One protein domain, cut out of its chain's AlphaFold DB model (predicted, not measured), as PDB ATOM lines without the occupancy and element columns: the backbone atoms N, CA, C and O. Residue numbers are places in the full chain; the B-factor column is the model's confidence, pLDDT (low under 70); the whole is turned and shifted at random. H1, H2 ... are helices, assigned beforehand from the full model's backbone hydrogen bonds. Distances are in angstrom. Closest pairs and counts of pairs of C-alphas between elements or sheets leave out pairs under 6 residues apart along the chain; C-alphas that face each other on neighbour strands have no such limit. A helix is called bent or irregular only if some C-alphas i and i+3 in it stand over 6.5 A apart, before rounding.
ATOM      1  N   PRO A  57      25.589   9.127  61.523       78.88
ATOM      2  CA  PRO A  57      25.142   8.800  60.166       78.88
ATOM      3  C   PRO A  57      25.863   9.591  59.062       78.88
ATOM      4  O   PRO A  57      26.196   9.035  58.017       78.88
ATOM      5  N   GLU A  58      26.180  10.860  59.312       77.62
ATOM      6  CA  GLU A  58      26.884  11.751  58.389       77.62
ATOM      7  C   GLU A  58      28.340  11.319  58.168       77.62
ATOM      8  O   GLU A  58      28.868  11.399  57.059       77.62
ATOM      9  N   ILE A  59      29.000  10.808  59.210       79.56
ATOM     10  CA  ILE A  59      30.364  10.278  59.101       79.56
ATOM     11  C   ILE A  59      30.345   8.932  58.374       79.56
ATOM     12  O   ILE A  59      31.160   8.717  57.476       79.56
ATOM     13  N   ARG A  60      29.366   8.064  58.669       81.06
ATOM     14  CA  ARG A  60      29.151   6.813  57.918       81.06
ATOM     15  C   ARG A  60      28.957   7.083  56.430       81.06
ATOM     16  O   ARG A  60      29.524   6.390  55.587       81.06
ATOM     17  N   TYR A  61      28.193   8.126  56.110       79.19
ATOM     18  CA  TYR A  61      27.982   8.595  54.746       79.19
ATOM     19  C   TYR A  61      29.299   8.949  54.046       79.19
ATOM     20  O   TYR A  61      29.576   8.428  52.963       79.19
ATOM     21  N   LEU A  62      30.127   9.790  54.672       81.94
ATOM     22  CA  LEU A  62      31.402  10.216  54.092       81.94
ATOM     23  C   LEU A  62      32.356   9.037  53.887       81.94
ATOM     24  O   LEU A  62      32.983   8.934  52.833       81.94
ATOM     25  N   VAL A  63      32.427   8.114  54.849       82.06
ATOM     26  CA  VAL A  63      33.277   6.919  54.752       82.06
ATOM     27  C   VAL A  63      32.830   6.017  53.597       82.06
ATOM     28  O   VAL A  63      33.654   5.646  52.760       82.06
ATOM     29  N   ARG A  64      31.526   5.728  53.477       81.88
ATOM     30  CA  ARG A  64      30.970   4.946  52.357       81.88
ATOM     31  C   ARG A  64      31.225   5.613  51.006       81.88
ATOM     32  O   ARG A  64      31.551   4.930  50.034       81.88
ATOM     33  N   LEU A  65      31.067   6.936  50.931       82.81
ATOM     34  CA  LEU A  65      31.336   7.708  49.719       82.81
ATOM     35  C   LEU A  65      32.805   7.572  49.307       82.81
ATOM     36  O   LEU A  65      33.090   7.203  48.170       82.81
ATOM     37  N   MET A  66      33.726   7.806  50.244       82.94
ATOM     38  CA  MET A  66      35.164   7.686  50.003       82.94
ATOM     39  C   MET A  66      35.553   6.274  49.571       82.94
ATOM     40  O   MET A  66      36.314   6.121  48.618       82.94
ATOM     41  N   ALA A  67      34.989   5.238  50.189       78.81
ATOM     42  CA  ALA A  67      35.269   3.862  49.802       78.81
ATOM     43  C   ALA A  67      34.805   3.545  48.368       78.81
ATOM     44  O   ALA A  67      35.555   2.953  47.594       78.81
ATOM     45  N   LYS A  68      33.614   4.009  47.961       78.62
ATOM     46  CA  LYS A  68      33.129   3.870  46.573       78.62
ATOM     47  C   LYS A  68      34.011   4.610  45.566       78.62
ATOM     48  O   LYS A  68      34.213   4.128  44.453       78.62
ATOM     49  N   VAL A  69      34.524   5.778  45.945       81.00
ATOM     50  CA  VAL A  69      35.466   6.557  45.130       81.00
ATOM     51  C   VAL A  69      36.795   5.810  44.986       81.00
ATOM     52  O   VAL A  69      37.308   5.697  43.876       81.00
ATOM     53  N   HIS A  70      37.315   5.239  46.073       75.94
ATOM     54  CA  HIS A  70      38.546   4.445  46.062       75.94
ATOM     55  C   HIS A  70      38.420   3.121  45.298       75.94
ATOM     56  O   HIS A  70      39.399   2.668  44.718       75.94
ATOM     57  N   ALA A  71      37.225   2.531  45.249       76.31
ATOM     58  CA  ALA A  71      36.949   1.314  44.489       76.31
ATOM     59  C   ALA A  71      36.798   1.544  42.971       76.31
ATOM     60  O   ALA A  71      36.551   0.593  42.233       76.31
ATOM     61  N   CYS A  72      36.909   2.786  42.485       81.44
ATOM     62  CA  CYS A  72      36.844   3.065  41.053       81.44
ATOM     63  C   CYS A  72      38.061   2.467  40.336       81.44
ATOM     64  O   CYS A  72      39.204   2.811  40.633       81.44
ATOM     65  N   THR A  73      37.807   1.615  39.347       79.88
ATOM     66  CA  THR A  73      38.837   1.004  38.496       79.88
ATOM     67  C   THR A  73      38.709   1.525  37.063       79.88
ATOM     68  O   THR A  73      37.717   2.179  36.735       79.88
ATOM     69  N   PRO A  74      39.669   1.261  36.163       81.88
ATOM     70  CA  PRO A  74      39.502   1.581  34.745       81.88
ATOM     71  C   PRO A  74      38.239   0.961  34.119       81.88
ATOM     72  O   PRO A  74      37.617   1.574  33.254       81.88
ATOM     73  N   GLU A  75      37.831  -0.224  34.580       80.56
ATOM     74  CA  GLU A  75      36.629  -0.944  34.140       80.56
ATOM     75  C   GLU A  75      35.341  -0.366  34.747       80.56
ATOM     76  O   GLU A  75      34.272  -0.450  34.140       80.56
ATOM     77  N   ALA A  76      35.440   0.257  35.925       77.19
ATOM     78  CA  ALA A  76      34.357   0.947  36.618       77.19
ATOM     79  C   ALA A  76      34.799   2.369  37.018       77.19
ATOM     80  O   ALA A  76      35.035   2.644  38.200       77.19
ATOM     81  N   PRO A  77      34.945   3.287  36.042       79.38
ATOM     82  CA  PRO A  77      35.583   4.569  36.279       79.38
ATOM     83  C   PRO A  77      34.705   5.501  37.109       79.38
ATOM     84  O   PRO A  77      33.466   5.462  37.064       79.38
ATOM     85  N   MET A  78      35.380   6.406  37.816       82.12
ATOM     86  CA  MET A  78      34.741   7.510  38.519       82.12
ATOM     87  C   MET A  78      33.893   8.338  37.549       82.12
ATOM     88  O   MET A  78      34.187   8.447  36.356       82.12
ATOM     89  N   ALA A  79      32.819   8.933  38.061       83.38
ATOM     90  CA  ALA A  79      32.018   9.846  37.265       83.38
ATOM     91  C   ALA A  79      32.875  11.016  36.744       83.38
ATOM     92  O   ALA A  79      33.566  11.684  37.506       83.38
ATOM     93  N   SER A  80      32.797  11.277  35.440       82.81
ATOM     94  CA  SER A  80      33.593  12.299  34.747       82.81
ATOM     95  C   SER A  80      33.033  13.719  34.864       82.81
ATOM     96  O   SER A  80      33.646  14.674  34.394       82.81
ATOM     97  N   THR A  81      31.853  13.874  35.467       85.75
ATOM     98  CA  THR A  81      31.196  15.168  35.674       85.75
ATOM     99  C   THR A  81      30.705  15.281  37.108       85.75
ATOM    100  O   THR A  81      30.319  14.282  37.714       85.75
ATOM    101  N   CYS A  82      30.651  16.510  37.629       74.19
ATOM    102  CA  CYS A  82      30.092  16.788  38.953       74.19
ATOM    103  C   CYS A  82      28.649  16.266  39.076       74.19
ATOM    104  O   CYS A  82      28.321  15.558  40.022       74.19
ATOM    105  N   LYS A  83      27.811  16.503  38.057       79.94
ATOM    106  CA  LYS A  83      26.443  15.970  38.012       79.94
ATOM    107  C   LYS A  83      26.418  14.439  38.073       79.94
ATOM    108  O   LYS A  83      25.712  13.880  38.899       79.94
ATOM    109  N   GLY A  84      27.223  13.759  37.254       80.12
ATOM    110  CA  GLY A  84      27.294  12.297  37.268       80.12
ATOM    111  C   GLY A  84      27.825  11.731  38.588       80.12
ATOM    112  O   GLY A  84      27.425  10.642  38.986       80.12
ATOM    113  N   PHE A  85      28.702  12.466  39.277       81.38
ATOM    114  CA  PHE A  85      29.180  12.104  40.609       81.38
ATOM    115  C   PHE A  85      28.044  12.183  41.631       81.38
ATOM    116  O   PHE A  85      27.814  11.225  42.369       81.38
ATOM    117  N   LEU A  86      27.296  13.289  41.627       80.31
ATOM    118  CA  LEU A  86      26.143  13.466  42.501       80.31
ATOM    119  C   LEU A  86      25.071  12.406  42.222       80.31
ATOM    120  O   LEU A  86      24.646  11.716  43.141       80.31
ATOM    121  N   ASP A  87      24.705  12.180  40.964       78.62
ATOM    122  CA  ASP A  87      23.679  11.194  40.604       78.62
ATOM    123  C   ASP A  87      24.088   9.763  41.005       78.62
ATOM    124  O   ASP A  87      23.286   8.993  41.534       78.62
ATOM    125  N   ARG A  88      25.358   9.394  40.803       74.81
ATOM    126  CA  ARG A  88      25.841   8.029  41.058       74.81
ATOM    127  C   ARG A  88      26.084   7.748  42.538       74.81
ATOM    128  O   ARG A  88      25.714   6.683  43.033       74.81
ATOM    129  N   TYR A  89      26.731   8.672  43.239       75.00
ATOM    130  CA  TYR A  89      27.229   8.418  44.589       75.00
ATOM    131  C   TYR A  89      26.432   9.122  45.677       75.00
ATOM    132  O   TYR A  89      26.529   8.717  46.827       75.00
ATOM    133  N   VAL A  90      25.643  10.139  45.335       72.69
ATOM    134  CA  VAL A  90      24.962  10.991  46.314       72.69
ATOM    135  C   VAL A  90      23.433  10.851  46.221       72.69
ATOM    136  O   VAL A  90      22.773  10.731  47.251       72.69
ATOM    137  N   ALA A  91      22.849  10.751  45.021       65.00
ATOM    138  CA  ALA A  91      21.398  10.641  44.827       65.00
ATOM    139  C   ALA A  91      20.819   9.285  45.269       65.00
ATOM    140  O   ALA A  91      19.733   9.249  45.845       65.00
ATOM    141  N   SER A  92      21.565   8.181  45.112       58.62
ATOM    142  CA  SER A  92      21.186   6.875  45.696       58.62
ATOM    143  C   SER A  92      21.141   6.888  47.231       58.62
ATOM    144  O   SER A  92      20.624   5.958  47.844       58.62
ATOM    145  N   ILE A  93      21.672   7.948  47.849       53.59
ATOM    146  CA  ILE A  93      21.828   8.074  49.295       53.59
ATOM    147  C   ILE A  93      20.862   9.109  49.890       53.59
ATOM    148  O   ILE A  93      20.336   8.890  50.975       53.59
ATOM    149  N   TYR A  94      20.508  10.180  49.173       52.62
ATOM    150  CA  TYR A  94      19.422  11.071  49.619       52.62
ATOM    151  C   TYR A  94      18.043  10.400  49.616       52.62
ATOM    152  O   TYR A  94      17.191  10.787  50.408       52.62
ATOM    153  N   GLY A  95      17.845   9.352  48.808       50.19
ATOM    154  CA  GLY A  95      16.661   8.494  48.913       50.19
ATOM    155  C   GLY A  95      16.551   7.754  50.255       50.19
ATOM    156  O   GLY A  95      15.441   7.509  50.704       50.19
ATOM    157  N   THR A  96      17.675   7.453  50.923       47.00
ATOM    158  CA  THR A  96      17.710   6.747  52.220       47.00
ATOM    159  C   THR A  96      17.888   7.687  53.421       47.00
ATOM    160  O   THR A  96      17.338   7.417  54.482       47.00
ATOM    161  N   CYS A  97      18.567   8.835  53.279       40.91
ATOM    162  CA  CYS A  97      18.625   9.864  54.334       40.91
ATOM    163  C   CYS A  97      17.261  10.520  54.613       40.91
ATOM    164  O   CYS A  97      16.976  10.873  55.756       40.91
ATOM    165  N   LEU A  98      16.395  10.654  53.600       41.56
ATOM    166  CA  LEU A  98      15.024  11.135  53.806       41.56
ATOM    167  C   LEU A  98      14.199  10.169  54.668       41.56
ATOM    168  O   LEU A  98      13.412  10.638  55.481       41.56
ATOM    169  N   GLU A  99      14.413   8.853  54.575       38.12
ATOM    170  CA  GLU A  99      13.684   7.874  55.399       38.12
ATOM    171  C   GLU A  99      14.009   7.998  56.896       38.12
ATOM    172  O   GLU A  99      13.110   7.876  57.729       38.12
ATOM    173  N   TYR A 100      15.254   8.335  57.255       38.47
ATOM    174  CA  TYR A 100      15.639   8.570  58.654       38.47
ATOM    175  C   TYR A 100      15.109   9.905  59.207       38.47
ATOM    176  O   TYR A 100      14.699   9.958  60.368       38.47
ATOM    177  N   SER A 101      15.027  10.961  58.387       38.12
ATOM    178  CA  SER A 101      14.452  12.254  58.809       38.12
ATOM    179  C   SER A 101      12.928  12.236  58.988       38.12
ATOM    180  O   SER A 101      12.393  13.088  59.698       38.12
ATOM    181  N   ILE A 102      12.198  11.272  58.411       43.62
ATOM    182  CA  ILE A 102      10.737  11.171  58.604       43.62
ATOM    183  C   ILE A 102      10.385  10.739  60.044       43.62
ATOM    184  O   ILE A 102       9.303  11.062  60.535       43.62
ATOM    185  N   HIS A 103      11.299  10.075  60.765       43.66
ATOM    186  CA  HIS A 103      11.061   9.619  62.143       43.66
ATOM    187  C   HIS A 103      11.514  10.584  63.250       43.66
ATOM    188  O   HIS A 103      11.252  10.318  64.422       43.66
TER     189      HIS A 103
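This is residues 57 to 103 of the 133 residues of the protein "Acetamidase" of Metarhizium robertsii (strain ARSEF 23 / ATCC MYA-3075) (UniProt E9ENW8). Two helices, H1 and the longer H2, fold back on each other as a loose helical hairpin, their lines running opposite ways, and a long loop joins them at one end. Residues 71 to 76 of that loop stick out beyond the helices, and H2 has a kink near residue 91. The printed part has 47 residues with two named helices, H1 then H2, and no named strand; its class is all helix. It is loose, with a radius of gyration of the C-alphas of 12.0 A, and a rod in outline, spanning 40 by 19 by 14 A.

H1 holds residues 57 to 70 and is 19.9 A long from C-alpha 57 at (25.142, 8.800, 60.166) to C-alpha 70 at (38.546, 4.445, 46.062). After residues 71 to 81, H2 holds residues 82 to 101 and is 25.7 A long, ending with C-alpha 101 at (14.452, 12.254, 58.809). H2 has a kink of 47 degrees near residue 91; it is neither bent nor irregular, but only just: C-alphas 88 and 91 are 6.4 A apart.

H1 and H2 form a helical hairpin. They only just touch, with 3 pairs of C-alphas within 8 A, made by residues 65 to 68 of H1 and residues 89 to 90 of H2 alone. The closest C-alphas are those of Leu 65 and Tyr 89, 6.6 A apart. The helices run opposite ways at a shallow tilt of 28 degrees, 11.9 A from centre to centre. In H1 every O i to N i+4 pair is within hydrogen-bond range; in H2 9 of 16 are.

The two C-alphas farthest apart are those of Pro 74 and His 103, at 40.3 A, while those of Pro 57 and His 103 are 14.2 A apart. The printed part has no cut. The link from H1 to H2, of 11 residues, is long, and its residues 71 to 76 stand free. The mean pLDDT of the printed part is 70.7, and residues 91 to 103 are under 70.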